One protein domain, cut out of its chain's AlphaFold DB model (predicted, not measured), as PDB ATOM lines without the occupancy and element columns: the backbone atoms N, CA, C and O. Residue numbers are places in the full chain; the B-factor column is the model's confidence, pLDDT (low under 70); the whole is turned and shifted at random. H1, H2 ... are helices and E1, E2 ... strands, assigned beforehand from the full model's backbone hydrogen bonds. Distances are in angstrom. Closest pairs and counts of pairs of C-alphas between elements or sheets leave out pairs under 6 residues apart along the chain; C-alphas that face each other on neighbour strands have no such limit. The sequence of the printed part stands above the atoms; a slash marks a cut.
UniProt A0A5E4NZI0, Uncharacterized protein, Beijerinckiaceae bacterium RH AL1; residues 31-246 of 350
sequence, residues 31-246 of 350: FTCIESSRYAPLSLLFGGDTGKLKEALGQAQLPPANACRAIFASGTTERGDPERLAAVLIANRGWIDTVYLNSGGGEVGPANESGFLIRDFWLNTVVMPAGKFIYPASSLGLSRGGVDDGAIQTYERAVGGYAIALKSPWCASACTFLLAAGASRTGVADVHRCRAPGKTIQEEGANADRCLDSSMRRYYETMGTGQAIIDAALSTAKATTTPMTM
ATOM      1  N   PHE A  31    -119.684  68.238  15.108       95.69
ATOM      2  CA  PHE A  31    -118.583  67.376  15.528       95.69
ATOM      3  C   PHE A  31    -118.731  67.110  17.023       95.69
ATOM      4  O   PHE A  31    -118.414  67.959  17.857       95.69
ATOM      5  N   THR A  32    -119.276  65.951  17.372       93.62
ATOM      6  CA  THR A  32    -119.533  65.574  18.766       93.62
ATOM      7  C   THR A  32    -118.455  64.626  19.254       93.62
ATOM      8  O   THR A  32    -118.138  63.660  18.572       93.62
ATOM      9  N   CYS A  33    -117.894  64.868  20.437       92.06
ATOM     10  CA  CYS A  33    -116.982  63.899  21.030       92.06
ATOM     11  C   CYS A  33    -117.741  62.627  21.426       92.06
ATOM     12  O   CYS A  33    -118.718  62.712  22.167       92.06
ATOM     13  N   ILE A  34    -117.287  61.469  20.945       85.88
ATOM     14  CA  ILE A  34    -117.884  60.160  21.262       85.88
ATOM     15  C   ILE A  34    -116.917  59.226  21.988       85.88
ATOM     16  O   ILE A  34    -117.303  58.153  22.440       85.88
ATOM     17  N   GLU A  35    -115.660  59.643  22.123       82.62
ATOM     18  CA  GLU A  35    -114.688  58.995  22.988       82.62
ATOM     19  C   GLU A  35    -113.865  60.067  23.696       82.62
ATOM     20  O   GLU A  35    -112.956  60.663  23.116       82.62
ATOM     21  N   SER A  36    -114.185  60.318  24.962       78.88
ATOM     22  CA  SER A  36    -113.354  61.151  25.823       78.88
ATOM     23  C   SER A  36    -112.049  60.442  26.178       78.88
ATOM     24  O   SER A  36    -111.974  59.215  26.255       78.88
ATOM     25  N   SER A  37    -111.030  61.240  26.465       71.44
ATOM     26  CA  SER A  37    -109.715  60.818  26.906       71.44
ATOM     27  C   SER A  37    -109.863  59.943  28.135       71.44
ATOM     28  O   SER A  37    -110.352  60.334  29.193       71.44
ATOM     29  N   ARG A  38    -109.415  58.712  27.957       73.81
ATOM     30  CA  ARG A  38    -109.436  57.653  28.956       73.81
ATOM     31  C   ARG A  38    -108.369  57.827  30.037       73.81
ATOM     32  O   ARG A  38    -108.384  57.116  31.040       73.81
ATOM     33  N   TYR A  39    -107.480  58.801  29.856       70.88
ATOM     34  CA  TYR A  39    -106.299  59.025  30.679       70.88
ATOM     35  C   TYR A  39    -106.624  59.621  32.047       70.88
ATOM     36  O   TYR A  39    -105.905  59.344  32.998       70.88
ATOM     37  N   ALA A  40    -107.716  60.382  32.173       72.25
ATOM     38  CA  ALA A  40    -108.160  60.890  33.468       72.25
ATOM     39  C   ALA A  40    -108.575  59.753  34.425       72.25
ATOM     40  O   ALA A  40    -108.016  59.672  35.514       72.25
ATOM     41  N   PRO A  41    -109.472  58.822  34.047       72.62
ATOM     42  CA  PRO A  41    -109.761  57.684  34.917       72.62
ATOM     43  C   PRO A  41    -108.596  56.683  35.010       72.62
ATOM     44  O   PRO A  41    -108.443  56.049  36.049       72.62
ATOM     45  N   LEU A  42    -107.730  56.564  33.993       73.94
ATOM     46  CA  LEU A  42    -106.524  55.731  34.106       73.94
ATOM     47  C   LEU A  42    -105.511  56.289  35.105       73.94
ATOM     48  O   LEU A  42    -104.880  55.509  35.809       73.94
ATOM     49  N   SER A  43    -105.348  57.611  35.201       77.44
ATOM     50  CA  SER A  43    -104.390  58.196  36.145       77.44
ATOM     51  C   SER A  43    -104.785  57.921  37.592       77.44
ATOM     52  O   SER A  43    -103.905  57.829  38.442       77.44
ATOM     53  N   LEU A  44    -106.073  57.691  37.875       80.12
ATOM     54  CA  LEU A  44    -106.539  57.271  39.199       80.12
ATOM     55  C   LEU A  44    -105.933  55.929  39.636       80.12
ATOM     56  O   LEU A  44    -105.650  55.767  40.821       80.12
ATOM     57  N   LEU A  45    -105.639  55.012  38.701       77.69
ATOM     58  CA  LEU A  45    -104.921  53.759  39.002       77.69
ATOM     59  C   LEU A  45    -103.487  54.013  39.496       77.69
ATOM     60  O   LEU A  45    -102.902  53.170  40.169       77.69
ATOM     61  N   PHE A  46    -102.940  55.192  39.201       81.44
ATOM     62  CA  PHE A  46    -101.613  55.645  39.610       81.44
ATOM     63  C   PHE A  46    -101.691  56.734  40.694       81.44
ATOM     64  O   PHE A  46    -100.774  57.540  40.838       81.44
ATOM     65  N   GLY A  47    -102.792  56.795  41.455       83.75
ATOM     66  CA  GLY A  47    -102.984  57.793  42.513       83.75
ATOM     67  C   GLY A  47    -103.146  59.226  41.993       83.75
ATOM     68  O   GLY A  47    -102.828  60.176  42.699       83.75
ATOM     69  N   GLY A  48    -103.591  59.387  40.744       83.38
ATOM     70  CA  GLY A  48    -103.682  60.675  40.053       83.38
ATOM     71  C   GLY A  48    -102.351  61.174  39.474       83.38
ATOM     72  O   GLY A  48    -102.330  62.230  38.841       83.38
ATOM     73  N   ASP A  49    -101.255  60.430  39.648       84.06
ATOM     74  CA  ASP A  49     -99.925  60.801  39.163       84.06
ATOM     75  C   ASP A  49     -99.800  60.541  37.653       84.06
ATOM     76  O   ASP A  49     -99.605  59.417  37.178       84.06
ATOM     77  N   THR A  50     -99.918  61.614  36.869       82.75
ATOM     78  CA  THR A  50     -99.791  61.562  35.408       82.75
ATOM     79  C   THR A  50     -98.366  61.261  34.948       82.75
ATOM     80  O   THR A  50     -98.198  60.756  33.840       82.75
ATOM     81  N   GLY A  51     -97.345  61.508  35.777       85.50
ATOM     82  CA  GLY A  51     -95.959  61.139  35.497       85.50
ATOM     83  C   GLY A  51     -95.768  59.626  35.531       85.50
ATOM     84  O   GLY A  51     -95.236  59.056  34.580       85.50
ATOM     85  N   LYS A  52     -96.306  58.962  36.559       82.75
ATOM     86  CA  LYS A  52     -96.301  57.492  36.653       82.75
ATOM     87  C   LYS A  52     -97.124  56.832  35.560       82.75
ATOM     88  O   LYS A  52     -96.669  55.859  34.971       82.75
ATOM     89  N   LEU A  53     -98.306  57.373  35.247       81.75
ATOM     90  CA  LEU A  53     -99.100  56.878  34.118       81.75
ATOM     91  C   LEU A  53     -98.311  57.005  32.808       81.75
ATOM     92  O   LEU A  53     -98.265  56.070  32.016       81.75
ATOM     93  N   LYS A  54     -97.663  58.151  32.584       83.69
ATOM     94  CA  LYS A  54     -96.834  58.400  31.402       83.69
ATOM     95  C   LYS A  54     -95.683  57.398  31.286       83.69
ATOM     96  O   LYS A  54     -95.468  56.858  30.203       83.69
ATOM     97  N   GLU A  55     -94.972  57.158  32.385       81.12
ATOM     98  CA  GLU A  55     -93.878  56.188  32.467       81.12
ATOM     99  C   GLU A  55     -94.376  54.760  32.212       81.12
ATOM    100  O   GLU A  55     -93.832  54.072  31.351       81.12
ATOM    101  N   ALA A  56     -95.468  54.352  32.865       76.19
ATOM    102  CA  ALA A  56     -96.076  53.034  32.694       76.19
ATOM    103  C   ALA A  56     -96.572  52.788  31.259       76.19
ATOM    104  O   ALA A  56     -96.478  51.674  30.749       76.19
ATOM    105  N   LEU A  57     -97.073  53.830  30.587       74.38
ATOM    106  CA  LEU A  57     -97.491  53.770  29.185       74.38
ATOM    107  C   LEU A  57     -96.328  53.900  28.192       74.38
ATOM    108  O   LEU A  57     -96.538  53.722  26.990       74.38
ATOM    109  N   GLY A  58     -95.127  54.267  28.651       76.25
ATOM    110  CA  GLY A  58     -93.987  54.565  27.784       76.25
ATOM    111  C   GLY A  58     -94.259  55.700  26.788       76.25
ATOM    112  O   GLY A  58     -93.707  55.699  25.687       76.25
ATOM    113  N   GLN A  59     -95.138  56.650  27.125       73.81
ATOM    114  CA  GLN A  59     -95.520  57.738  26.221       73.81
ATOM    115  C   GLN A  59     -94.712  59.010  26.489       73.81
ATOM    116  O   GLN A  59     -94.521  59.425  27.627       73.81
ATOM    117  N   ALA A  60     -94.272  59.700  25.434       76.31
ATOM    118  CA  ALA A  60     -93.558  60.974  25.574       76.31
ATOM    119  C   ALA A  60     -94.471  62.123  26.039       76.31
ATOM    120  O   ALA A  60     -94.003  63.073  26.673       76.31
ATOM    121  N   GLN A  61     -95.773  62.026  25.780       81.69
ATOM    122  CA  GLN A  61     -96.784  62.997  26.175       81.69
ATOM    123  C   GLN A  61     -98.121  62.284  26.359       81.69
ATOM    124  O   GLN A  61     -98.463  61.422  25.558       81.69
ATOM    125  N   LEU A  62     -98.869  62.665  27.395       82.38
ATOM    126  CA  LEU A  62    -100.246  62.220  27.589       82.38
ATOM    127  C   LEU A  62    -101.217  63.242  26.984       82.38
ATOM    128  O   LEU A  62    -100.924  64.447  27.007       82.38
ATOM    129  N   PRO A  63    -102.385  62.808  26.489       83.44
ATOM    130  CA  PRO A  63    -103.441  63.736  26.135       83.44
ATOM    131  C   PRO A  63    -103.915  64.530  27.346       83.44
ATOM    132  O   PRO A  63    -103.842  64.056  28.483       83.44
ATOM    133  N   PRO A  64    -104.494  65.719  27.109       83.62
ATOM    134  CA  PRO A  64    -105.315  66.379  28.107       83.62
ATOM    135  C   PRO A  64    -106.357  65.422  28.706       83.62
ATOM    136  O   PRO A  64    -106.928  64.576  28.011       83.62
ATOM    137  N   ALA A  65    -106.637  65.592  29.999       78.62
ATOM    138  CA  ALA A  65    -107.604  64.787  30.748       78.62
ATOM    139  C   ALA A  65    -108.999  64.753  30.093       78.62
ATOM    140  O   ALA A  65    -109.703  63.756  30.178       78.62
ATOM    141  N   ASN A  66    -109.371  65.836  29.413       81.06
ATOM    142  CA  ASN A  66    -110.644  66.031  28.727       81.06
ATOM    143  C   ASN A  66    -110.525  66.005  27.194       81.06
ATOM    144  O   ASN A  66    -111.463  66.422  26.516       81.06
ATOM    145  N   ALA A  67    -109.387  65.575  26.637       88.12
ATOM    146  CA  ALA A  67    -109.248  65.486  25.187       88.12
ATOM    147  C   ALA A  67    -110.237  64.473  24.607       88.12
ATOM    148  O   ALA A  67    -110.700  63.573  25.292       88.12
ATOM    149  N   CYS A  68    -110.546  64.601  23.334       90.56
ATOM    150  CA  CYS A  68    -111.388  63.699  22.588       90.56
ATOM    151  C   CYS A  68    -110.517  62.848  21.673       90.56
ATOM    152  O   CYS A  68    -109.659  63.378  20.967       90.56
ATOM    153  N   ARG A  69    -110.747  61.538  21.680       89.75
ATOM    154  CA  ARG A  69    -110.049  60.578  20.828       89.75
ATOM    155  C   ARG A  69    -110.814  60.282  19.543       89.75
ATOM    156  O   ARG A  69    -110.200  60.101  18.496       89.75
ATOM    157  N   ALA A  70    -112.140  60.294  19.601       91.81
ATOM    158  CA  ALA A  70    -112.989  60.071  18.444       91.81
ATOM    159  C   ALA A  70    -114.140  61.068  18.415       91.81
ATOM    160  O   ALA A  70    -114.828  61.274  19.418       91.81
ATOM    161  N   ILE A  71    -114.367  61.656  17.243       94.94
ATOM    162  CA  ILE A  71    -115.485  62.564  17.004       94.94
ATOM    163  C   ILE A  71    -116.481  61.935  16.037       94.94
ATOM    164  O   ILE A  71    -116.105  61.191  15.137       94.94
ATOM    165  N   PHE A  72    -117.753  62.257  16.220       94.56
ATOM    166  CA  PHE A  72    -118.839  61.919  15.321       94.56
ATOM    167  C   PHE A  72    -119.249  63.162  14.540       94.56
ATOM    168  O   PHE A  72    -119.691  64.147  15.133       94.56
ATOM    169  N   ALA A  73    -119.058  63.107  13.226       96.38
ATOM    170  CA  ALA A  73    -119.445  64.126  12.271       96.38
ATOM    171  C   ALA A  73    -120.805  63.763  11.663       96.38
ATOM    172  O   ALA A  73    -120.939  62.756  10.958       96.38
ATOM    173  N   SER A  74    -121.820  64.578  11.945       94.81
ATOM    174  CA  SER A  74    -123.191  64.337  11.482       94.81
ATOM    175  C   SER A  74    -123.887  65.610  11.029       94.81
ATOM    176  O   SER A  74    -123.528  66.689  11.480       94.81
ATOM    177  N   GLY A  75    -124.899  65.488  10.171       93.19
ATOM    178  CA  GLY A  75    -125.600  66.634   9.580       93.19
ATOM    179  C   GLY A  75    -125.167  66.898   8.140       93.19
ATOM    180  O   GLY A  75    -124.629  66.007   7.481       93.19
ATOM    181  N   THR A  76    -125.436  68.100   7.648       94.00
ATOM    182  CA  THR A  76    -125.140  68.521   6.276       94.00
ATOM    183  C   THR A  76    -123.863  69.344   6.246       94.00
ATOM    184  O   THR A  76    -123.673  70.208   7.099       94.00
ATOM    185  N   THR A  77    -122.993  69.088   5.269       94.44
ATOM    186  CA  THR A  77    -121.787  69.894   5.092       94.44
ATOM    187  C   THR A  77    -122.136  71.294   4.590       94.44
ATOM    188  O   THR A  77    -122.812  71.433   3.574       94.44
ATOM    189  N   GLU A  78    -121.674  72.330   5.277       95.19
ATOM    190  CA  GLU A  78    -121.994  73.737   5.030       95.19
ATOM    191  C   GLU A  78    -120.779  74.634   5.313       95.19
ATOM    192  O   GLU A  78    -119.788  74.232   5.932       95.19
ATOM    193  N   ARG A  79    -120.849  75.895   4.874       94.38
ATOM    194  CA  ARG A  79    -119.826  76.902   5.187       94.38
ATOM    195  C   ARG A  79    -119.612  77.012   6.705       94.38
ATOM    196  O   ARG A  79    -120.573  77.070   7.468       94.38
ATOM    197  N   GLY A  80    -118.355  77.086   7.143       95.75
ATOM    198  CA  GLY A  80    -117.998  77.129   8.565       95.75
ATOM    199  C   GLY A  80    -117.671  75.761   9.178       95.75
ATOM    200  O   GLY A  80    -117.230  75.694  10.327       95.75
ATOM    201  N   ASP A  81    -117.923  74.653   8.473       97.12
ATOM    202  CA  ASP A  81    -117.527  73.313   8.933       97.12
ATOM    203  C   ASP A  81    -116.009  73.116   9.043       97.12
ATOM    204  O   ASP A  81    -115.576  72.561  10.057       97.12
ATOM    205  N   PRO A  82    -115.182  73.589   8.089       97.62
ATOM    206  CA  PRO A  82    -113.728  73.522   8.213       97.62
ATOM    207  C   PRO A  82    -113.218  74.221   9.474       97.62
ATOM    208  O   PRO A  82    -112.433  73.644  10.221       97.62
ATOM    209  N   GLU A  83    -113.731  75.412   9.783       97.75
ATOM    210  CA  GLU A  83    -113.379  76.177  10.980       97.75
ATOM    211  C   GLU A  83    -113.808  75.461  12.263       97.75
ATOM    212  O   GLU A  83    -113.068  75.455  13.249       97.75
ATOM    213  N   ARG A  84    -114.990  74.831  12.262       97.75
ATOM    214  CA  ARG A  84    -115.466  74.020  13.391       97.75
ATOM    215  C   ARG A  84    -114.590  72.791  13.607       97.75
ATOM    216  O   ARG A  84    -114.222  72.513  14.748       97.75
ATOM    217  N   LEU A  85    -114.219  72.087  12.539       97.75
ATOM    218  CA  LEU A  85    -113.304  70.950  12.619       97.75
ATOM    219  C   LEU A  85    -111.917  71.393  13.108       97.75
ATOM    220  O   LEU A  85    -111.374  70.787  14.029       97.75
ATOM    221  N   ALA A  86    -111.379  72.487  12.568       97.31
ATOM    222  CA  ALA A  86    -110.130  73.097  13.013       97.31
ATOM    223  C   ALA A  86    -110.166  73.451  14.509       97.31
ATOM    224  O   ALA A  86    -109.247  73.106  15.253       97.31
ATOM    225  N   ALA A  87    -111.247  74.079  14.982       96.81
ATOM    226  CA  ALA A  87    -111.428  74.399  16.396       96.81
ATOM    227  C   ALA A  87    -111.425  73.138  17.273       96.81
ATOM    228  O   ALA A  87    -110.782  73.113  18.323       96.81
ATOM    229  N   VAL A  88    -112.093  72.075  16.820       96.00
ATOM    230  CA  VAL A  88    -112.125  70.774  17.496       96.00
ATOM    231  C   VAL A  88    -110.733  70.131  17.532       96.00
ATOM    232  O   VAL A  88    -110.322  69.642  18.586       96.00
ATOM    233  N   LEU A  89    -109.954  70.189  16.451       95.69
ATOM    234  CA  LEU A  89    -108.576  69.681  16.415       95.69
ATOM    235  C   LEU A  89    -107.648  70.443  17.371       95.69
ATOM    236  O   LEU A  89    -106.890  69.821  18.121       95.69
ATOM    237  N   ILE A  90    -107.751  71.776  17.398       95.25
ATOM    238  CA  ILE A  90    -106.975  72.651  18.288       95.25
ATOM    239  C   ILE A  90    -107.330  72.391  19.754       95.25
ATOM    240  O   ILE A  90    -106.433  72.175  20.574       95.25
ATOM    241  N   ALA A  91    -108.623  72.349  20.087       93.56
ATOM    242  CA  ALA A  91    -109.097  72.108  21.449       93.56
ATOM    243  C   ALA A  91    -108.598  70.766  22.009       93.56
ATOM    244  O   ALA A  91    -108.307  70.653  23.199       93.56
ATOM    245  N   ASN A  92    -108.440  69.768  21.138       93.19
ATOM    246  CA  ASN A  92    -107.986  68.429  21.500       93.19
ATOM    247  C   ASN A  92    -106.486  68.205  21.297       93.19
ATOM    248  O   ASN A  92    -106.011  67.091  21.491       93.19
ATOM    249  N   ARG A  93    -105.723  69.247  20.944       92.25
ATOM    250  CA  ARG A  93    -104.256  69.218  20.820       92.25
ATOM    251  C   ARG A  93    -103.722  68.073  19.945       92.25
ATOM    252  O   ARG A  93    -102.718  67.454  20.289       92.25
ATOM    253  N   GLY A  94    -104.433  67.751  18.862       88.19
ATOM    254  CA  GLY A  94    -104.046  66.684  17.929       88.19
ATOM    255  C   GLY A  94    -104.328  65.257  18.406       88.19
ATOM    256  O   GLY A  94    -103.873  64.308  17.775       88.19
ATOM    257  N   TRP A  95    -105.072  65.070  19.500       91.81
ATOM    258  CA  TRP A  95    -105.366  63.737  20.042       91.81
ATOM    259  C   TRP A  95    -106.568  63.029  19.418       91.81
ATOM    260  O   TRP A  95    -106.755  61.835  19.670       91.81
ATOM    261  N   ILE A  96    -107.344  63.730  18.590       94.44
ATOM    262  CA  ILE A  96    -108.420  63.120  17.803       94.44
ATOM    263  C   ILE A  96    -107.790  62.204  16.775       94.44
ATOM    264  O   ILE A  96    -106.967  62.638  15.990       94.44
ATOM    265  N   ASP A  97    -108.208  60.955  16.754       93.94
ATOM    266  CA  ASP A  97    -107.675  59.922  15.878       93.94
ATOM    267  C   ASP A  97    -108.660  59.495  14.814       93.94
ATOM    268  O   ASP A  97    -108.252  59.192  13.702       93.94
ATOM    269  N   THR A  98    -109.950  59.479  15.144       95.00
ATOM    270  CA  THR A  98    -110.974  58.971  14.237       95.00
ATOM    271  C   THR A  98    -112.144  59.937  14.116       95.00
ATOM    272  O   THR A  98    -112.661  60.445  15.115       95.00
ATOM    273  N   VAL A  99    -112.578  60.152  12.876       97.12
ATOM    274  CA  VAL A  99    -113.806  60.853  12.511       97.12
ATOM    275  C   VAL A  99    -114.823  59.819  12.037       97.12
ATOM    276  O   VAL A  99    -114.691  59.225  10.966       97.12
ATOM    277  N   TYR A 100    -115.845  59.600  12.849       95.69
ATOM    278  CA  TYR A 100    -116.987  58.764  12.515       95.69
ATOM    279  C   TYR A 100    -117.994  59.576  11.711       95.69
ATOM    280  O   TYR A 100    -118.451  60.621  12.166       95.69
ATOM    281  N   LEU A 101    -118.339  59.106  10.521       96.56
ATOM    282  CA  LEU A 101    -119.130  59.834   9.540       96.56
ATOM    283  C   LEU A 101    -120.557  59.284   9.488       96.56
ATOM    284  O   LEU A 101    -120.761  58.078   9.327       96.56
ATOM    285  N   ASN A 102    -121.536  60.181   9.593       95.19
ATOM    286  CA  ASN A 102    -122.927  59.911   9.243       95.19
ATOM    287  C   ASN A 102    -123.591  61.174   8.670       95.19
ATOM    288  O   ASN A 102    -124.178  61.981   9.397       95.19
ATOM    289  N   SER A 103    -123.465  61.363   7.363       94.81
ATOM    290  CA  SER A 103    -123.938  62.535   6.639       94.81
ATOM    291  C   SER A 103    -124.434  62.161   5.241       94.81
ATOM    292  O   SER A 103    -123.776  61.438   4.496       94.81
ATOM    293  N   GLY A 104    -125.575  62.728   4.845       93.19
ATOM    294  CA  GLY A 104    -126.057  62.668   3.460       93.19
ATOM    295  C   GLY A 104    -125.287  63.581   2.492       93.19
ATOM    296  O   GLY A 104    -125.624  63.627   1.311       93.19
ATOM    297  N   GLY A 105    -124.284  64.317   2.985       92.88
ATOM    298  CA  GLY A 105    -123.451  65.251   2.232       92.88
ATOM    299  C   GLY A 105    -123.824  66.711   2.448       92.88
ATOM    300  O   GLY A 105    -124.143  67.097   3.565       92.88
ATOM    301  N   GLY A 106    -123.732  67.540   1.406       92.31
ATOM    302  CA  GLY A 106    -123.888  68.992   1.509       92.31
ATOM    303  C   GLY A 106    -123.057  69.746   0.472       92.31
ATOM    304  O   GLY A 106    -122.912  69.301  -0.667       92.31
ATOM    305  N   GLU A 107    -122.505  70.890   0.861       91.12
ATOM    306  CA  GLU A 107    -121.632  71.700   0.020       91.12
ATOM    307  C   GLU A 107    -120.260  71.035  -0.189       91.12
ATOM    308  O   GLU A 107    -119.542  70.712   0.757       91.12
ATOM    309  N   VAL A 108    -119.859  70.884  -1.455       91.44
ATOM    310  CA  VAL A 108    -118.584  70.243  -1.836       91.44
ATOM    311  C   VAL A 108    -117.367  71.056  -1.388       91.44
ATOM    312  O   VAL A 108    -116.365  70.472  -0.991       91.44
ATOM    313  N   GLY A 109    -117.431  72.392  -1.442       90.88
ATOM    314  CA  GLY A 109    -116.314  73.270  -1.065       90.88
ATOM    315  C   GLY A 109    -115.882  73.085   0.397       90.88
ATOM    316  O   GLY A 109    -114.755  72.650   0.630       90.88
ATOM    317  N   PRO A 110    -116.780  73.311   1.371       94.56
ATOM    318  CA  PRO A 110    -116.495  73.062   2.782       94.56
ATOM    319  C   PRO A 110    -116.119  71.601   3.072       94.56
ATOM    320  O   PRO A 110    -115.207  71.356   3.854       94.56
ATOM    321  N   ALA A 111    -116.735  70.615   2.406       95.75
ATOM    322  CA  ALA A 111    -116.354  69.208   2.589       95.75
ATOM    323  C   ALA A 111    -114.924  68.917   2.121       95.75
ATOM    324  O   ALA A 111    -114.193  68.170   2.770       95.75
ATOM    325  N   ASN A 112    -114.515  69.520   1.007       94.62
ATOM    326  CA  ASN A 112    -113.166  69.419   0.477       94.62
ATOM    327  C   ASN A 112    -112.145  70.023   1.462       94.62
ATOM    328  O   ASN A 112    -111.185  69.355   1.842       94.62
ATOM    329  N   GLU A 113    -112.409  71.235   1.955       95.81
ATOM    330  CA  GLU A 113    -111.589  71.915   2.969       95.81
ATOM    331  C   GLU A 113    -111.472  71.096   4.268       95.81
ATOM    332  O   GLU A 113    -110.364  70.836   4.742       95.81
ATOM    333  N   SER A 114    -112.590  70.602   4.811       97.75
ATOM    334  CA  SER A 114    -112.586  69.697   5.966       97.75
ATOM    335  C   SER A 114    -111.828  68.396   5.682       97.75
ATOM    336  O   SER A 114    -111.131  67.885   6.555       97.75
ATOM    337  N   GLY A 115    -111.925  67.866   4.464       97.62
ATOM    338  CA  GLY A 115    -111.170  66.696   4.038       97.62
ATOM    339  C   GLY A 115    -109.659  66.939   4.040       97.62
ATOM    340  O   GLY A 115    -108.907  66.109   4.534       97.62
ATOM    341  N   PHE A 116    -109.177  68.091   3.580       97.06
ATOM    342  CA  PHE A 116    -107.748  68.395   3.694       97.06
ATOM    343  C   PHE A 116    -107.275  68.482   5.148       97.06
ATOM    344  O   PHE A 116    -106.238  67.911   5.461       97.06
ATOM    345  N   LEU A 117    -108.074  69.043   6.065       97.19
ATOM    346  CA  LEU A 117    -107.761  68.968   7.500       97.19
ATOM    347  C   LEU A 117    -107.676  67.511   7.990       97.19
ATOM    348  O   LEU A 117    -106.740  67.151   8.698       97.19
ATOM    349  N   ILE A 118    -108.614  66.644   7.599       97.88
ATOM    350  CA  ILE A 118    -108.571  65.211   7.944       97.88
ATOM    351  C   ILE A 118    -107.262  64.571   7.453       97.88
ATOM    352  O   ILE A 118    -106.606  63.856   8.214       97.88
ATOM    353  N   ARG A 119    -106.864  64.852   6.206       96.75
ATOM    354  CA  ARG A 119    -105.644  64.317   5.588       96.75
ATOM    355  C   ARG A 119    -104.380  64.840   6.267       96.75
ATOM    356  O   ARG A 119    -103.514  64.044   6.629       96.75
ATOM    357  N   ASP A 120    -104.277  66.151   6.456       95.62
ATOM    358  CA  ASP A 120    -103.081  66.813   6.981       95.62
ATOM    359  C   ASP A 120    -102.797  66.413   8.433       95.62
ATOM    360  O   ASP A 120    -101.636  66.250   8.813       95.62
ATOM    361  N   PHE A 121    -103.850  66.181   9.225       96.12
ATOM    362  CA  PHE A 121    -103.756  65.685  10.600       96.12
ATOM    363  C   PHE A 121    -103.807  64.156  10.710       96.12
ATOM    364  O   PHE A 121    -103.922  63.643  11.819       96.12
ATOM    365  N   TRP A 122    -103.690  63.408   9.606       96.00
ATOM    366  CA  TRP A 122    -103.621  61.939   9.631       96.00
ATOM    367  C   TRP A 122    -104.787  61.279  10.392       96.00
ATOM    368  O   TRP A 122    -104.609  60.293  11.111       96.00
ATOM    369  N   LEU A 123    -105.994  61.829  10.263       96.94
ATOM    370  CA  LEU A 123    -107.172  61.288  10.937       96.94
ATOM    371  C   LEU A 123    -107.687  60.055  10.188       96.94
ATOM    372  O   LEU A 123    -107.703  60.018   8.959       96.94
ATOM    373  N   ASN A 124    -108.149  59.049  10.922       96.75
ATOM    374  CA  ASN A 124    -108.887  57.921  10.360       96.75
ATOM    375  C   ASN A 124    -110.348  58.320  10.129       96.75
ATOM    376  O   ASN A 124    -110.903  59.135  10.868       96.75
ATOM    377  N   THR A 125    -110.991  57.723   9.135       97.56
ATOM    378  CA  THR A 125    -112.390  57.996   8.795       97.56
ATOM    379  C   THR A 125    -113.176  56.700   8.717       97.56
ATOM    380  O   THR A 125    -112.762  55.727   8.083       97.56
ATOM    381  N   VAL A 126    -114.322  56.675   9.392       95.19
ATOM    382  CA  VAL A 126    -115.162  55.479   9.492       95.19
ATOM    383  C   VAL A 126    -116.603  55.860   9.206       95.19
ATOM    384  O   VAL A 126    -117.183  56.656   9.940       95.19
ATOM    385  N   VAL A 127    -117.207  55.286   8.166       94.94
ATOM    386  CA  VAL A 127    -118.656  55.395   7.969       94.94
ATOM    387  C   VAL A 127    -119.342  54.548   9.027       94.94
ATOM    388  O   VAL A 127    -119.086  53.350   9.148       94.94
ATOM    389  N   MET A 128    -120.207  55.177   9.812       89.38
ATOM    390  CA  MET A 128    -120.898  54.487  10.889       89.38
ATOM    391  C   MET A 128    -121.913  53.483  10.330       89.38
ATOM    392  O   MET A 128    -122.704  53.862   9.465       89.38
ATOM    393  N   PRO A 129    -121.941  52.232  10.827       83.50
ATOM    394  CA  PRO A 129    -122.924  51.242  10.405       83.50
ATOM    395  C   PRO A 129    -124.342  51.622  10.864       83.50
ATOM    396  O   PRO A 129    -124.533  52.400  11.802       83.50
ATOM    397  N   ALA A 130    -125.354  51.034  10.219       80.62
ATOM    398  CA  ALA A 130    -126.737  51.131  10.678       80.62
ATOM    399  C   ALA A 130    -126.889  50.530  12.079       80.62
ATOM    400  O   ALA A 130    -126.185  49.590  12.447       80.62
ATOM    401  N   GLY A 131    -127.901  50.981  12.812       82.06
ATOM    402  CA  GLY A 131    -128.289  50.382  14.080       82.06
ATOM    403  C   GLY A 131    -127.518  50.947  15.266       82.06
ATOM    404  O   GLY A 131    -127.178  52.128  15.308       82.06
ATOM    405  N   LYS A 132    -127.322  50.112  16.290       76.50
ATOM    406  CA  LYS A 132    -126.657  50.512  17.531       76.50
ATOM    407  C   LYS A 132    -125.151  50.331  17.373       76.50
ATOM    408  O   LYS A 132    -124.643  49.224  17.518       76.50
ATOM    409  N   PHE A 133    -124.446  51.426  17.136       74.69
ATOM    410  CA  PHE A 133    -122.998  51.439  17.251       74.69
ATOM    411  C   PHE A 133    -122.621  51.506  18.729       74.69
ATOM    412  O   PHE A 133    -123.001  52.451  19.424       74.69
ATOM    413  N   ILE A 134    -121.911  50.486  19.211       69.00
ATOM    414  CA  ILE A 134    -121.340  50.454  20.556       69.00
ATOM    415  C   ILE A 134    -119.847  50.661  20.394       69.00
ATOM    416  O   ILE A 134    -119.159  49.787  19.873       69.00
ATOM    417  N   TYR A 135    -119.353  51.803  20.854       64.75
ATOM    418  CA  TYR A 135    -117.920  52.027  20.905       64.75
ATOM    419  C   TYR A 135    -117.330  51.234  22.086       64.75
ATOM    420  O   TYR A 135    -117.686  51.528  23.235       64.75
ATOM    421  N   PRO A 136    -116.482  50.212  21.856       60.06
ATOM    422  CA  PRO A 136    -115.984  49.369  22.934       60.06
ATOM    423  C   PRO A 136    -115.039  50.149  23.862       60.06
ATOM    424  O   PRO A 136    -114.188  50.932  23.427       60.06
ATOM    425  N   ALA A 137    -115.170  49.905  25.168       53.94
ATOM    426  CA  ALA A 137    -114.354  50.523  26.218       53.94
ATOM    427  C   ALA A 137    -112.869  50.083  26.201       53.94
ATOM    428  O   ALA A 137    -112.049  50.647  26.923       53.94
ATOM    429  N   SER A 138    -112.511  49.100  25.368       47.41
ATOM    430  CA  SER A 138    -111.302  48.277  25.507       47.41
ATOM    431  C   SER A 138    -110.151  48.594  24.540       47.41
ATOM    432  O   SER A 138    -109.124  47.920  24.542       47.41
ATOM    433  N   SER A 139    -110.242  49.643  23.718       50.84
ATOM    434  CA  SER A 139    -109.202  49.977  22.723       50.84
ATOM    435  C   SER A 139    -107.884  50.525  23.301       50.84
ATOM    436  O   SER A 139    -107.015  50.934  22.534       50.84
ATOM    437  N   LEU A 140    -107.690  50.517  24.625       50.62
ATOM    438  CA  LEU A 140    -106.567  51.187  25.289       50.62
ATOM    439  C   LEU A 140    -105.175  50.670  24.917       50.62
ATOM    440  O   LEU A 140    -104.197  51.310  25.287       50.62
ATOM    441  N   GLY A 141    -105.054  49.554  24.189       44.09
ATOM    442  CA  GLY A 141    -103.765  49.088  23.671       44.09
ATOM    443  C   GLY A 141    -102.702  48.887  24.754       44.09
ATOM    444  O   GLY A 141    -101.526  48.768  24.419       44.09
ATOM    445  N   LEU A 142    -103.117  48.853  26.027       47.84
ATOM    446  CA  LEU A 142    -102.301  48.502  27.168       47.84
ATOM    447  C   LEU A 142    -101.828  47.082  26.894       47.84
ATOM    448  O   LEU A 142    -102.568  46.111  27.062       47.84
ATOM    449  N   SER A 143    -100.597  46.957  26.401       43.38
ATOM    450  CA  SER A 143     -99.876  45.707  26.534       43.38
ATOM    451  C   SER A 143     -99.945  45.346  28.017       43.38
ATOM    452  O   SER A 143     -99.810  46.217  28.874       43.38
ATOM    453  N   ARG A 144    -100.225  44.077  28.322       49.03
ATOM    454  CA  ARG A 144    -100.407  43.495  29.668       49.03
ATOM    455  C   ARG A 144     -99.179  43.620  30.601       49.03
ATOM    456  O   ARG A 144     -98.947  42.763  31.445       49.03
ATOM    457  N   GLY A 145     -98.359  44.657  30.458       42.81
ATOM    458  CA  GLY A 145     -97.206  44.968  31.292       42.81
ATOM    459  C   GLY A 145     -97.605  45.474  32.678       42.81
ATOM    460  O   GLY A 145     -97.273  46.597  33.030       42.81
ATOM    461  N   GLY A 146     -98.307  44.648  33.458       50.66
ATOM    462  CA  GLY A 146     -98.438  44.825  34.908       50.66
ATOM    463  C   GLY A 146     -99.724  45.470  35.426       50.66
ATOM    464  O   GLY A 146     -99.803  45.734  36.621       50.66
ATOM    465  N   VAL A 147    -100.735  45.706  34.584       56.91
ATOM    466  CA  VAL A 147    -102.065  46.128  35.061       56.91
ATOM    467  C   VAL A 147    -102.920  44.886  35.312       56.91
ATOM    468  O   VAL A 147    -103.068  44.056  34.418       56.91
ATOM    469  N   ASP A 148    -103.459  44.761  36.526       67.69
ATOM    470  CA  ASP A 148    -104.369  43.681  36.918       67.69
ATOM    471  C   ASP A 148    -105.608  43.627  36.003       67.69
ATOM    472  O   ASP A 148    -106.267  44.646  35.770       67.69
ATOM    473  N   ASP A 149    -105.953  42.433  35.507       64.81
ATOM    474  CA  ASP A 149    -107.114  42.217  34.631       64.81
ATOM    475  C   ASP A 149    -108.426  42.646  35.342       64.81
ATOM    476  O   ASP A 149    -109.360  43.136  34.698       64.81
ATOM    477  N   GLY A 150    -108.490  42.544  36.679       72.44
ATOM    478  CA  GLY A 150    -109.614  43.025  37.492       72.44
ATOM    479  C   GLY A 150    -109.757  44.552  37.504       72.44
ATOM    480  O   GLY A 150    -110.876  45.078  37.419       72.44
ATOM    481  N   ALA A 151    -108.639  45.279  37.533       66.50
ATOM    482  CA  ALA A 151    -108.619  46.734  37.400       66.50
ATOM    483  C   ALA A 151    -109.094  47.185  36.008       66.50
ATOM    484  O   ALA A 151    -109.891  48.121  35.917       66.50
ATOM    485  N   ILE A 152    -108.697  46.479  34.940       64.94
ATOM    486  CA  ILE A 152    -109.157  46.750  33.566       64.94
ATOM    487  C   ILE A 152    -110.672  46.542  33.449       64.94
ATOM    488  O   ILE A 152    -111.378  47.429  32.975       64.94
ATOM    489  N   GLN A 153    -111.212  45.429  33.949       66.88
ATOM    490  CA  GLN A 153    -112.662  45.181  33.896       66.88
ATOM    491  C   GLN A 153    -113.480  46.171  34.736       66.88
ATOM    492  O   GLN A 153    -114.622  46.493  34.397       66.88
ATOM    493  N   THR A 154    -112.940  46.618  35.872       69.50
ATOM    494  CA  THR A 154    -113.587  47.634  36.717       69.50
ATOM    495  C   THR A 154    -113.598  48.984  36.007       69.50
ATOM    496  O   THR A 154    -114.621  49.665  35.982       69.50
ATOM    497  N   TYR A 155    -112.485  49.325  35.360       66.88
ATOM    498  CA  TYR A 155    -112.348  50.507  34.528       66.88
ATOM    499  C   TYR A 155    -113.327  50.502  33.341       66.88
ATOM    500  O   TYR A 155    -114.065  51.464  33.151       66.88
ATOM    501  N   GLU A 156    -113.405  49.408  32.580       69.12
ATOM    502  CA  GLU A 156    -114.313  49.288  31.431       69.12
ATOM    503  C   GLU A 156    -115.786  49.432  31.836       69.12
ATOM    504  O   GLU A 156    -116.560  50.104  31.149       69.12
ATOM    505  N   ARG A 157    -116.165  48.864  32.989       68.94
ATOM    506  CA  ARG A 157    -117.504  49.044  33.569       68.94
ATOM    507  C   ARG A 157    -117.766  50.482  34.012       68.94
ATOM    508  O   ARG A 157    -118.889  50.951  33.858       68.94
ATOM    509  N   ALA A 158    -116.760  51.169  34.551       65.06
ATOM    510  CA  ALA A 158    -116.893  52.536  35.050       65.06
ATOM    511  C   ALA A 158    -116.982  53.581  33.928       65.06
ATOM    512  O   ALA A 158    -117.714  54.559  34.062       65.06
ATOM    513  N   VAL A 159    -116.253  53.388  32.825       64.31
ATOM    514  CA  VAL A 159    -116.229  54.346  31.707       64.31
ATOM    515  C   VAL A 159    -117.470  54.218  30.822       64.31
ATOM    516  O   VAL A 159    -117.924  55.215  30.263       64.31
ATOM    517  N   GLY A 160    -118.055  53.019  30.733       63.88
ATOM    518  CA  GLY A 160    -119.214  52.755  29.884       63.88
ATOM    519  C   GLY A 160    -118.888  52.833  28.385       63.88
ATOM    520  O   GLY A 160    -117.914  53.448  27.948       63.88
ATOM    521  N   GLY A 161    -119.701  52.169  27.565       64.62
ATOM    522  CA  GLY A 161    -119.651  52.330  26.112       64.62
ATOM    523  C   GLY A 161    -120.546  53.485  25.672       64.62
ATOM    524  O   GLY A 161    -121.656  53.637  26.184       64.62
ATOM    525  N   TYR A 162    -120.110  54.265  24.683       66.56
ATOM    526  CA  TYR A 162    -121.017  55.172  23.982       66.56
ATOM    527  C   TYR A 162    -121.865  54.362  23.003       66.56
ATOM    528  O   TYR A 162    -121.335  53.628  22.167       66.56
ATOM    529  N   ALA A 163    -123.187  54.487  23.125       72.75
ATOM    530  CA  ALA A 163    -124.140  53.870  22.216       72.75
ATOM    531  C   ALA A 163    -124.802  54.945  21.356       72.75
ATOM    532  O   ALA A 163    -125.526  55.798  21.869       72.75
ATOM    533  N   ILE A 164    -124.584  54.877  20.047       77.38
ATOM    534  CA  ILE A 164    -125.230  55.761  19.075       77.38
ATOM    535  C   ILE A 164    -126.189  54.907  18.261       77.38
ATOM    536  O   ILE A 164    -125.781  53.934  17.631       77.38
ATOM    537  N   ALA A 165    -127.476  55.246  18.305       79.75
ATOM    538  CA  ALA A 165    -128.491  54.586  17.498       79.75
ATOM    539  C   ALA A 165    -128.670  55.352  16.185       79.75
ATOM    540  O   ALA A 165    -129.178  56.475  16.175       79.75
ATOM    541  N   LEU A 166    -128.260  54.737  15.079       79.69
ATOM    542  CA  LEU A 166    -128.404  55.283  13.739       79.69
ATOM    543  C   LEU A 166    -129.498  54.541  12.982       79.69
ATOM    544  O   LEU A 166    -129.544  53.313  12.962       79.69
ATOM    545  N   LYS A 167    -130.385  55.297  12.329       74.75
ATOM    546  CA  LYS A 167    -131.442  54.715  11.491       74.75
ATOM    547  C   LYS A 167    -130.891  54.134  10.186       74.75
ATOM    548  O   LYS A 167    -131.439  53.161   9.686       74.75
ATOM    549  N   SER A 168    -129.811  54.707   9.662       71.81
ATOM    550  CA  SER A 168    -129.138  54.252   8.446       71.81
ATOM    551  C   SER A 168    -127.639  54.562   8.527       71.81
ATOM    552  O   SER A 168    -127.290  55.612   9.074       71.81
ATOM    553  N   PRO A 169    -126.768  53.693   7.984       73.44
ATOM    554  CA  PRO A 169    -125.395  54.071   7.704       73.44
ATOM    555  C   PRO A 169    -125.439  54.998   6.502       73.44
ATOM    556  O   PRO A 169    -125.952  54.611   5.453       73.44
ATOM    557  N   TRP A 170    -124.986  56.235   6.647       86.56
ATOM    558  CA  TRP A 170    -125.104  57.164   5.537       86.56
ATOM    559  C   TRP A 170    -123.856  58.015   5.415       86.56
ATOM    560  O   TRP A 170    -123.590  58.865   6.254       86.56
ATOM    561  N   CYS A 171    -123.079  57.785   4.363       95.94
ATOM    562  CA  CYS A 171    -122.063  58.728   3.923       95.94
ATOM    563  C   CYS A 171    -122.211  58.927   2.425       95.94
ATOM    564  O   CYS A 171    -121.656  58.169   1.636       95.94
ATOM    565  N   ALA A 172    -123.004  59.923   2.042       94.94
ATOM    566  CA  ALA A 172    -123.292  60.214   0.646       94.94
ATOM    567  C   ALA A 172    -122.760  61.577   0.218       94.94
ATOM    568  O   ALA A 172    -122.544  62.471   1.043       94.94
ATOM    569  N   SER A 173    -122.619  61.757  -1.095       94.31
ATOM    570  CA  SER A 173    -122.343  63.064  -1.695       94.31
ATOM    571  C   SER A 173    -121.099  63.725  -1.079       94.31
ATOM    572  O   SER A 173    -120.050  63.105  -1.014       94.31
ATOM    573  N   ALA A 174    -121.181  64.953  -0.567       94.88
ATOM    574  CA  ALA A 174    -120.044  65.635   0.055       94.88
ATOM    575  C   ALA A 174    -119.391  64.866   1.233       94.88
ATOM    576  O   ALA A 174    -118.199  65.033   1.478       94.88
ATOM    577  N   CYS A 175    -120.108  63.963   1.921       97.12
ATOM    578  CA  CYS A 175    -119.518  63.130   2.978       97.12
ATOM    579  C   CYS A 175    -118.393  62.227   2.449       97.12
ATOM    580  O   CYS A 175    -117.422  61.957   3.159       97.12
ATOM    581  N   THR A 176    -118.479  61.791   1.188       97.00
ATOM    582  CA  THR A 176    -117.475  60.903   0.587       97.00
ATOM    583  C   THR A 176    -116.105  61.575   0.482       97.00
ATOM    584  O   THR A 176    -115.091  60.882   0.516       97.00
ATOM    585  N   PHE A 177    -116.053  62.911   0.427       97.31
ATOM    586  CA  PHE A 177    -114.807  63.676   0.463       97.31
ATOM    587  C   PHE A 177    -114.131  63.526   1.829       97.31
ATOM    588  O   PHE A 177    -112.950  63.193   1.905       97.31
ATOM    589  N   LEU A 178    -114.902  63.653   2.913       98.06
ATOM    590  CA  LEU A 178    -114.397  63.430   4.268       98.06
ATOM    591  C   LEU A 178    -113.869  62.003   4.425       98.06
ATOM    592  O   LEU A 178    -112.770  61.827   4.935       98.06
ATOM    593  N   LEU A 179    -114.599  60.991   3.937       97.94
ATOM    594  CA  LEU A 179    -114.130  59.601   3.984       97.94
ATOM    595  C   LEU A 179    -112.819  59.424   3.205       97.94
ATOM    596  O   LEU A 179    -111.858  58.879   3.748       97.94
ATOM    597  N   ALA A 180    -112.759  59.921   1.968       97.88
ATOM    598  CA  ALA A 180    -111.593  59.834   1.090       97.88
ATOM    599  C   ALA A 180    -110.323  60.432   1.716       97.88
ATOM    600  O   ALA A 180    -109.212  59.938   1.495       97.88
ATOM    601  N   ALA A 181    -110.470  61.462   2.542       97.94
ATOM    602  CA  ALA A 181    -109.354  62.102   3.213       97.94
ATOM    603  C   ALA A 181    -108.683  61.271   4.317       97.94
ATOM    604  O   ALA A 181    -107.555  61.589   4.692       97.94
ATOM    605  N   GLY A 182    -109.319  60.205   4.807       97.56
ATOM    606  CA  GLY A 182    -108.782  59.414   5.914       97.56
ATOM    607  C   GLY A 182    -107.401  58.816   5.638       97.56
ATOM    608  O   GLY A 182    -107.119  58.359   4.521       97.56
ATOM    609  N   ALA A 183    -106.549  58.791   6.666       95.75
ATOM    610  CA  ALA A 183    -105.298  58.033   6.665       95.75
ATOM    611  C   ALA A 183    -105.589  56.529   6.575       95.75
ATOM    612  O   ALA A 183    -105.069  55.866   5.685       95.75
ATOM    613  N   SER A 184    -106.489  56.036   7.434       94.88
ATOM    614  CA  SER A 184    -107.215  54.772   7.265       94.88
ATOM    615  C   SER A 184    -108.691  55.071   7.019       94.88
ATOM    616  O   SER A 184    -109.268  55.916   7.704       94.88
ATOM    617  N   ARG A 185    -109.305  54.344   6.090       96.00
ATOM    618  CA  ARG A 185    -110.705  54.485   5.681       96.00
ATOM    619  C   ARG A 185    -111.457  53.198   5.947       96.00
ATOM    620  O   ARG A 185    -110.939  52.108   5.700       96.00
ATOM    621  N   THR A 186    -112.687  53.299   6.421       93.62
ATOM    622  CA  THR A 186    -113.531  52.123   6.634       93.62
ATOM    623  C   THR A 186    -114.989  52.446   6.345       93.62
ATOM    624  O   THR A 186    -115.495  53.485   6.765       93.62
ATOM    625  N   GLY A 187    -115.666  51.531   5.653       92.75
ATOM    626  CA  GLY A 187    -117.089  51.619   5.343       92.75
ATOM    627  C   GLY A 187    -117.394  51.912   3.874       92.75
ATOM    628  O   GLY A 187    -116.499  52.018   3.035       92.75
ATOM    629  N   VAL A 188    -118.690  52.000   3.580       94.38
ATOM    630  CA  VAL A 188    -119.237  52.202   2.233       94.38
ATOM    631  C   VAL A 188    -119.675  53.653   2.079       94.38
ATOM    632  O   VAL A 188    -120.309  54.209   2.976       94.38
ATOM    633  N   ALA A 189    -119.347  54.252   0.941       95.50
ATOM    634  CA  ALA A 189    -119.736  55.603   0.577       95.50
ATOM    635  C   ALA A 189    -120.654  55.605  -0.644       95.50
ATOM    636  O   ALA A 189    -120.401  54.919  -1.628       95.50
ATOM    637  N   ASP A 190    -121.688  56.428  -0.595       96.38
ATOM    638  CA  ASP A 190    -122.661  56.617  -1.662       96.38
ATOM    639  C   ASP A 190    -122.230  57.786  -2.558       96.38
ATOM    640  O   ASP A 190    -122.496  58.961  -2.274       96.38
ATOM    641  N   VAL A 191    -121.528  57.474  -3.649       95.94
ATOM    642  CA  VAL A 191    -120.994  58.486  -4.569       95.94
ATOM    643  C   VAL A 191    -122.019  58.875  -5.629       95.94
ATOM    644  O   VAL A 191    -122.835  58.061  -6.060       95.94
ATOM    645  N   HIS A 192    -121.964  60.129  -6.069       93.94
ATOM    646  CA  HIS A 192    -122.673  60.616  -7.246       93.94
ATOM    647  C   HIS A 192    -122.019  61.891  -7.781       93.94
ATOM    648  O   HIS A 192    -121.310  62.581  -7.042       93.94
ATOM    649  N   ARG A 193    -122.297  62.249  -9.039       88.62
ATOM    650  CA  ARG A 193    -121.761  63.487  -9.623       88.62
ATOM    651  C   ARG A 193    -122.376  64.711  -8.952       88.62
ATOM    652  O   ARG A 193    -123.555  64.698  -8.579       88.62
ATOM    653  N   CYS A 194    -121.594  65.769  -8.780       83.12
ATOM    654  CA  CYS A 194    -122.033  66.917  -7.997       83.12
ATOM    655  C   CYS A 194    -123.154  67.715  -8.693       83.12
ATOM    656  O   CYS A 194    -123.367  67.616  -9.903       83.12
ATOM    657  N   ARG A 195    -123.894  68.511  -7.915       79.25
ATOM    658  CA  ARG A 195    -124.936  69.425  -8.414       79.25
ATOM    659  C   ARG A 195    -124.412  70.860  -8.410       79.25
ATOM    660  O   ARG A 195    -123.699  71.253  -7.489       79.25
ATOM    661  N   ALA A 196    -124.769  71.640  -9.423       73.00
ATOM    662  CA  ALA A 196    -124.512  73.067  -9.456       73.00
ATOM    663  C   ALA A 196    -125.292  73.744  -8.317       73.00
ATOM    664  O   ALA A 196    -126.459  73.410  -8.077       73.00
ATOM    665  N   PRO A 197    -124.667  74.695  -7.607       68.88
ATOM    666  CA  PRO A 197    -125.315  75.377  -6.498       68.88
ATOM    667  C   PRO A 197    -126.567  76.125  -6.975       68.88
ATOM    668  O   PRO A 197    -126.564  76.755  -8.032       68.88
ATOM    669  N   GLY A 198    -127.636  76.061  -6.175       67.69
ATOM    670  CA  GLY A 198    -128.863  76.831  -6.396       67.69
ATOM    671  C   GLY A 198    -129.763  76.347  -7.537       67.69
ATOM    672  O   GLY A 198    -130.691  77.067  -7.886       67.69
ATOM    673  N   LYS A 199    -129.515  75.162  -8.110       66.25
ATOM    674  CA  LYS A 199    -130.379  74.567  -9.139       66.25
ATOM    675  C   LYS A 199    -131.039  73.285  -8.652       66.25
ATOM    676  O   LYS A 199    -130.408  72.435  -8.023       66.25
ATOM    677  N   THR A 200    -132.314  73.127  -8.976       72.31
ATOM    678  CA  THR A 200    -133.021  71.853  -8.834       72.31
ATOM    679  C   THR A 200    -132.512  70.838  -9.861       72.31
ATOM    680  O   THR A 200    -131.960  71.195 -10.901       72.31
ATOM    681  N   ILE A 201    -132.751  69.547  -9.604       66.38
ATOM    682  CA  ILE A 201    -132.414  68.457 -10.541       66.38
ATOM    683  C   ILE A 201    -133.039  68.704 -11.926       66.38
ATOM    684  O   ILE A 201    -132.456  68.345 -12.945       66.38
ATOM    685  N   GLN A 202    -134.217  69.334 -11.963       66.06
ATOM    686  CA  GLN A 202    -134.958  69.640 -13.187       66.06
ATOM    687  C   GLN A 202    -134.346  70.826 -13.952       66.06
ATOM    688  O   GLN A 202    -134.295  70.799 -15.179       66.06
ATOM    689  N   GLU A 203    -133.833  71.836 -13.244       64.94
ATOM    690  CA  GLU A 203    -133.227  73.046 -13.828       64.94
ATOM    691  C   GLU A 203    -131.822  72.823 -14.396       64.94
ATOM    692  O   GLU A 203    -131.331  73.635 -15.185       64.94
ATOM    693  N   GLU A 204    -131.134  71.755 -13.990       61.62
ATOM    694  CA  GLU A 204    -129.768  71.503 -14.452       61.62
ATOM    695  C   GLU A 204    -129.679  70.972 -15.888       61.62
ATOM    696  O   GLU A 204    -128.630  71.149 -16.508       61.62
ATOM    697  N   GLY A 205    -130.760  70.408 -16.445       59.81
ATOM    698  CA  GLY A 205    -130.810  69.922 -17.829       59.81
ATOM    699  C   GLY A 205    -129.621  69.029 -18.240       59.81
ATOM    700  O   GLY A 205    -128.889  68.497 -17.407       59.81
ATOM    701  N   ALA A 206    -129.419  68.856 -19.550       53.69
ATOM    702  CA  ALA A 206    -128.298  68.084 -20.105       53.69
ATOM    703  C   ALA A 206    -126.952  68.845 -20.096       53.69
ATOM    704  O   ALA A 206    -125.907  68.219 -20.200       53.69
ATOM    705  N   ASN A 207    -126.950  70.173 -19.900       48.38
ATOM    706  CA  ASN A 207    -125.738  71.019 -19.885       48.38
ATOM    707  C   ASN A 207    -125.092  71.116 -18.485       48.38
ATOM    708  O   ASN A 207    -124.553  72.149 -18.080       48.38
ATOM    709  N   ALA A 208    -125.185  70.019 -17.737       51.12
ATOM    710  CA  ALA A 208    -124.815  69.852 -16.337       51.12
ATOM    711  C   ALA A 208    -123.300  69.691 -16.080       51.12
ATOM    712  O   ALA A 208    -122.904  69.644 -14.912       51.12
ATOM    713  N   ASP A 209    -122.480  69.661 -17.137       53.16
ATOM    714  CA  ASP A 209    -121.037  69.339 -17.145       53.16
ATOM    715  C   ASP A 209    -120.128  70.387 -16.472       53.16
ATOM    716  O   ASP A 209    -118.907  70.268 -16.470       53.16
ATOM    717  N   ARG A 210    -120.707  71.455 -15.911       54.47
ATOM    718  CA  ARG A 210    -119.964  72.508 -15.198       54.47
ATOM    719  C   ARG A 210    -119.990  72.376 -13.686       54.47
ATOM    720  O   ARG A 210    -119.459  73.253 -13.002       54.47
ATOM    721  N   CYS A 211    -120.598  71.318 -13.148       60.72
ATOM    722  CA  CYS A 211    -120.248  70.981 -11.782       60.72
ATOM    723  C   CYS A 211    -118.746  70.658 -11.729       60.72
ATOM    724  O   CYS A 211    -118.143  70.382 -12.759       60.72
ATOM    725  N   LEU A 212    -118.125  70.812 -10.565       64.44
ATOM    726  CA  LEU A 212    -116.685  70.745 -10.316       64.44
ATOM    727  C   LEU A 212    -116.051  69.368 -10.634       64.44
ATOM    728  O   LEU A 212    -115.193  68.924  -9.888       64.44
ATOM    729  N   ASP A 213    -116.428  68.676 -11.705       73.12
ATOM    730  CA  ASP A 213    -116.017  67.319 -12.062       73.12
ATOM    731  C   ASP A 213    -114.496  67.204 -12.164       73.12
ATOM    732  O   ASP A 213    -113.912  66.255 -11.646       73.12
ATOM    733  N   SER A 214    -113.828  68.219 -12.723       80.62
ATOM    734  CA  SER A 214    -112.364  68.292 -12.733       80.62
ATOM    735  C   SER A 214    -111.772  68.476 -11.332       80.62
ATOM    736  O   SER A 214    -110.747  67.873 -11.025       80.62
ATOM    737  N   SER A 215    -112.410  69.257 -10.453       85.75
ATOM    738  CA  SER A 215    -111.936  69.441  -9.072       85.75
ATOM    739  C   SER A 215    -112.247  68.234  -8.186       85.75
ATOM    740  O   SER A 215    -111.435  67.889  -7.338       85.75
ATOM    741  N   MET A 216    -113.385  67.567  -8.390       89.75
ATOM    742  CA  MET A 216    -113.767  66.332  -7.707       89.75
ATOM    743  C   MET A 216    -112.833  65.195  -8.112       89.75
ATOM    744  O   MET A 216    -112.301  64.508  -7.244       89.75
ATOM    745  N   ARG A 217    -112.574  65.037  -9.416       92.88
ATOM    746  CA  ARG A 217    -111.561  64.112  -9.933       92.88
ATOM    747  C   ARG A 217    -110.202  64.388  -9.291       92.88
ATOM    748  O   ARG A 217    -109.665  63.505  -8.631       92.88
ATOM    749  N   ARG A 218    -109.702  65.628  -9.395       92.50
ATOM    750  CA  ARG A 218    -108.410  66.033  -8.818       92.50
ATOM    751  C   ARG A 218    -108.353  65.783  -7.312       92.50
ATOM    752  O   ARG A 218    -107.311  65.379  -6.804       92.50
ATOM    753  N   TYR A 219    -109.457  65.988  -6.598       94.25
ATOM    754  CA  TYR A 219    -109.548  65.693  -5.172       94.25
ATOM    755  C   TYR A 219    -109.389  64.196  -4.892       94.25
ATOM    756  O   TYR A 219    -108.538  63.804  -4.100       94.25
ATOM    757  N   TYR A 220    -110.169  63.346  -5.559       96.00
ATOM    758  CA  TYR A 220    -110.110  61.896  -5.373       96.00
ATOM    759  C   TYR A 220    -108.776  61.277  -5.802       96.00
ATOM    760  O   TYR A 220    -108.335  60.308  -5.176       96.00
ATOM    761  N   GLU A 221    -108.139  61.846  -6.827       95.62
ATOM    762  CA  GLU A 221    -106.775  61.522  -7.256       95.62
ATOM    763  C   GLU A 221    -105.763  61.926  -6.180       95.62
ATOM    764  O   GLU A 221    -105.003  61.079  -5.720       95.62
ATOM    765  N   THR A 222    -105.820  63.175  -5.697       95.25
ATOM    766  CA  THR A 222    -104.973  63.677  -4.595       95.25
ATOM    767  C   THR A 222    -105.102  62.814  -3.343       95.25
ATOM    768  O   THR A 222    -104.113  62.516  -2.677       95.25
ATOM    769  N   MET A 223    -106.322  62.384  -3.021       96.94
ATOM    770  CA  MET A 223    -106.566  61.519  -1.877       96.94
ATOM    771  C   MET A 223    -106.177  60.063  -2.147       96.94
ATOM    772  O   MET A 223    -106.058  59.306  -1.197       96.94
ATOM    773  N   GLY A 224    -105.961  59.628  -3.389       96.62
ATOM    774  CA  GLY A 224    -105.630  58.233  -3.687       96.62
ATOM    775  C   GLY A 224    -106.780  57.282  -3.343       96.62
ATOM    776  O   GLY A 224    -106.625  56.355  -2.549       96.62
ATOM    777  N   THR A 225    -107.970  57.559  -3.880       96.25
ATOM    778  CA  THR A 225    -109.172  56.717  -3.681       96.25
ATOM    779  C   THR A 225    -109.319  55.582  -4.696       96.25
ATOM    780  O   THR A 225    -110.159  54.705  -4.506       96.25
ATOM    781  N   GLY A 226    -108.487  55.572  -5.740       95.50
ATOM    782  CA  GLY A 226    -108.527  54.587  -6.821       95.50
ATOM    783  C   GLY A 226    -109.482  54.966  -7.959       95.50
ATOM    784  O   GLY A 226    -110.460  55.693  -7.772       95.50
ATOM    785  N   GLN A 227    -109.197  54.452  -9.160       96.12
ATOM    786  CA  GLN A 227    -109.919  54.830 -10.382       96.12
ATOM    787  C   GLN A 227    -111.402  54.435 -10.344       96.12
ATOM    788  O   GLN A 227    -112.247  55.196 -10.803       96.12
ATOM    789  N   ALA A 228    -111.736  53.302  -9.719       96.06
ATOM    790  CA  ALA A 228    -113.113  52.820  -9.629       96.06
ATOM    791  C   ALA A 228    -114.053  53.809  -8.912       96.06
ATOM    792  O   ALA A 228    -115.165  54.042  -9.379       96.06
ATOM    793  N   ILE A 229    -113.608  54.429  -7.808       95.75
ATOM    794  CA  ILE A 229    -114.373  55.467  -7.090       95.75
ATOM    795  C   ILE A 229    -114.564  56.699  -7.974       95.75
ATOM    796  O   ILE A 229    -115.664  57.244  -8.027       95.75
ATOM    797  N   ILE A 230    -113.505  57.132  -8.661       95.56
ATOM    798  CA  ILE A 230    -113.533  58.310  -9.534       95.56
ATOM    799  C   ILE A 230    -114.534  58.094 -10.670       95.56
ATOM    800  O   ILE A 230    -115.395  58.943 -10.904       95.56
ATOM    801  N   ASP A 231    -114.456  56.945 -11.339       95.25
ATOM    802  CA  ASP A 231    -115.333  56.601 -12.453       95.25
ATOM    803  C   ASP A 231    -116.784  56.468 -11.994       95.25
ATOM    804  O   ASP A 231    -117.672  57.040 -12.624       95.25
ATOM    805  N   ALA A 232    -117.032  55.795 -10.865       95.50
ATOM    806  CA  ALA A 232    -118.369  55.678 -10.290       95.50
ATOM    807  C   ALA A 232    -118.938  57.042  -9.875       95.50
ATOM    808  O   ALA A 232    -120.098  57.338 -10.163       95.50
ATOM    809  N   ALA A 233    -118.140  57.904  -9.239       93.62
ATOM    810  CA  ALA A 233    -118.578  59.235  -8.834       93.62
ATOM    811  C   ALA A 233    -118.940  60.110 -10.043       93.62
ATOM    812  O   ALA A 233    -119.920  60.846  -9.984       93.62
ATOM    813  N   LEU A 234    -118.185  60.017 -11.140       90.88
ATOM    814  CA  LEU A 234    -118.426  60.803 -12.353       90.88
ATOM    815  C   LEU A 234    -119.553  60.236 -13.229       90.88
ATOM    816  O   LEU A 234    -120.277  61.006 -13.859       90.88
ATOM    817  N   SER A 235    -119.736  58.913 -13.263       91.75
ATOM    818  CA  SER A 235    -120.778  58.271 -14.075       91.75
ATOM    819  C   SER A 235    -122.147  58.241 -13.388       91.75
ATOM    820  O   SER A 235    -123.179  58.228 -14.061       91.75
ATOM    821  N   THR A 236    -122.188  58.258 -12.053       92.31
ATOM    822  CA  THR A 236    -123.443  58.146 -11.301       92.31
ATOM    823  C   THR A 236    -124.265  59.431 -11.398       92.31
ATOM    824  O   THR A 236    -123.800  60.528 -11.074       92.31
ATOM    825  N   ALA A 237    -125.524  59.296 -11.826       89.06
ATOM    826  CA  ALA A 237    -126.428  60.420 -12.044       89.06
ATOM    827  C   ALA A 237    -126.681  61.236 -10.763       89.06
ATOM    828  O   ALA A 237    -126.726  60.700  -9.665       89.06
ATOM    829  N   LYS A 238    -126.952  62.542 -10.905       86.44
ATOM    830  CA  LYS A 238    -127.120  63.479  -9.772       86.44
ATOM    831  C   LYS A 238    -128.274  63.108  -8.840       86.44
ATOM    832  O   LYS A 238    -128.298  63.567  -7.702       86.44
ATOM    833  N   ALA A 239    -129.267  62.382  -9.353       85.19
ATOM    834  CA  ALA A 239    -130.491  62.007  -8.646       85.19
ATOM    835  C   ALA A 239    -130.378  60.668  -7.899       85.19
ATOM    836  O   ALA A 239    -131.268  60.340  -7.122       85.19
ATOM    837  N   THR A 240    -129.310  59.910  -8.140       91.81
ATOM    838  CA  THR A 240    -129.082  58.571  -7.587       91.81
ATOM    839  C   THR A 240    -127.726  58.525  -6.899       91.81
ATOM    840  O   THR A 240    -126.900  59.407  -7.110       91.81
ATOM    841  N   THR A 241    -127.475  57.491  -6.106       94.62
ATOM    842  CA  THR A 241    -126.152  57.215  -5.542       94.62
ATOM    843  C   THR A 241    -125.718  55.805  -5.898       94.62
ATOM    844  O   THR A 241    -126.560  54.935  -6.120       94.62
ATOM    845  N   THR A 242    -124.406  55.595  -5.957       95.69
ATOM    846  CA  THR A 242    -123.803  54.277  -6.154       95.69
ATOM    847  C   THR A 242    -122.940  53.962  -4.936       95.69
ATOM    848  O   THR A 242    -122.039  54.750  -4.629       95.69
ATOM    849  N   PRO A 243    -123.190  52.846  -4.232       96.31
ATOM    850  CA  PRO A 243    -122.377  52.454  -3.092       96.31
ATOM    851  C   PRO A 243    -120.999  51.997  -3.570       96.31
ATOM    852  O   PRO A 243    -120.887  51.170  -4.471       96.31
ATOM    853  N   MET A 244    -119.949  52.520  -2.946       96.25
ATOM    854  CA  MET A 244    -118.561  52.222  -3.275       96.25
ATOM    855  C   MET A 244    -117.715  52.089  -2.011       96.25
ATOM    856  O   MET A 244    -117.877  52.832  -1.042       96.25
ATOM    857  N   THR A 245    -116.759  51.166  -2.042       94.25
ATOM    858  CA  THR A 245    -115.690  51.056  -1.046       94.25
ATOM    859  C   THR A 245    -114.413  51.685  -1.588       94.25
ATOM    860  O   THR A 245    -114.113  51.580  -2.776       94.25
ATOM    861  N   MET A 246    -113.645  52.325  -0.712       94.44
ATOM    862  CA  MET A 246    -112.319  52.857  -1.040       94.44
ATOM    863  C   MET A 246    -111.240  51.895  -0.540       94.44
ATOM    864  O   MET A 246    -111.462  51.237   0.480       94.44
TER     865      MET A 246
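AT A GLANCE: This is residues 31 to 246 of the 350 residues of an uncharacterized protein of Beijerinckiaceae bacterium RH AL1 (UniProt A0A5E4NZI0). A twisted four-stranded sheet, E1 to E4, makes the middle of an elongated domain, with H3 and H6 on one of its faces and H4 packed between these two helices. At one end is a loose head of H1, H2 and H5, reached by long links and by the two-stranded ribbon E5 and E6; at the other end are the small sheet E7 and E8, the helical hairpin H7 and H8 with H8 packed on that sheet, and the long loop of residues 192 to 212. The printed part has 216 residues, with eight named helices and eight named strands in the order E1 H1 H2 E2 H3 E3 H4 E4 E5 H5 E6 H6 E7 H7 H8 E8. The large sheet is mixed, in the order E1, E2, E3, E4, each two-stranded sheet is antiparallel, and the class is mixed, helices and strands. The whole is only just compact, close to loose, with a radius of gyration of the C-alphas of 20.0 A and spans of 68 by 31 by 28 A.

IN THESE COORDINATES: The large sheet holds E1, residues 31 to 36, E2, residues 68 to 74 and 16.2 A long, E3, residues 98 to 102, and E4, residues 124 to 127. C-alpha 31, where E1 begins, is at (-118.583, 67.376, 15.528). H3, residues 81 to 91, is 15.1 A long, H4, residues 108 to 120, is 18.2 A, and H6 is residues 175 to 180. H1 is residues 39 to 44, H2 residues 50 to 56, and H5, residues 149 to 159, is 15.5 A long and begins at C-alpha 149, (-107.114, 42.217, 34.631). E5 is residues 131 to 135 and E6 residues 162 to 166. E7 is residues 188 to 191, H7, residues 213 to 223, is 15.1 A long, H8, residues 227 to 235, is 12.0 A, and E8, residues 242 to 245, ends at C-alpha 245, (-115.690, 51.056, -1.046).

HOW THE PARTS SIT: E1 and E2 are antiparallel, with N 32 and O 72 2.9 A apart. E2 and E3 are parallel, with N 73 and O 100 2.8 A apart, and so are E3 and E4, with N 99 and O 124 at 2.8 A. E2, H3, E3 and E3, H4, E4 are strand-helix-strand units, two parallel neighbour strands with a helix between, each with a right-handed crossover. H3 and H6 are on the same face of the sheet, at heights of 10.2 A and 8.5 A over it, while H4 only grazes it. H3 and H4 touch at Pro 82 and Ser 114, C-alphas 4.6 A apart, at a shallow tilt of 26 degrees, the same way. H4 and H6 touch at Gly 115 and Leu 178, C-alphas 4.6 A apart. H6 and H7 touch at a steep tilt of 42 degrees, with the C-alphas of Ala 180 and Met 223 closest at 6.1 A. H7 and H8 form a helical hairpin, closest at the C-alphas of Arg 217 and Ile 230, 6.1 A. The closest C-alphas of H8 and E8 are those of Ile 229 and Met 244, 6.5 A. E7 and E8 are antiparallel, with N 189 and O 244 2.8 A apart; E5 and E6 are antiparallel too, with N 133 and O 164 at 2.9 A. The closest C-alphas of E1 and E6 are those of Ile 34 and Tyr 162, 6.5 A. H1 only just touches H2 and H5, with 3 pairs of C-alphas within 8 A each; the closest are Ser 43 and Thr 50 at 5.7 A, and Pro 41 and Tyr 155 at 7.6 A. Every O i to N i+4 pair is within hydrogen-bond range in H2 to H8, and 1 of 2 in H1.

THE WHOLE: The two C-alphas farthest apart, those of Gly 47 and Ala 206, are 68.3 A apart. The printed part has no cut. The links H2 to E2, E5 to H5 and E7 to H7 are long. The mean pLDDT of the printed part is 83.7, and 43 residues are under 70: residues 134 to 149, 151 to 162, 197 to 199 and 201 to 212.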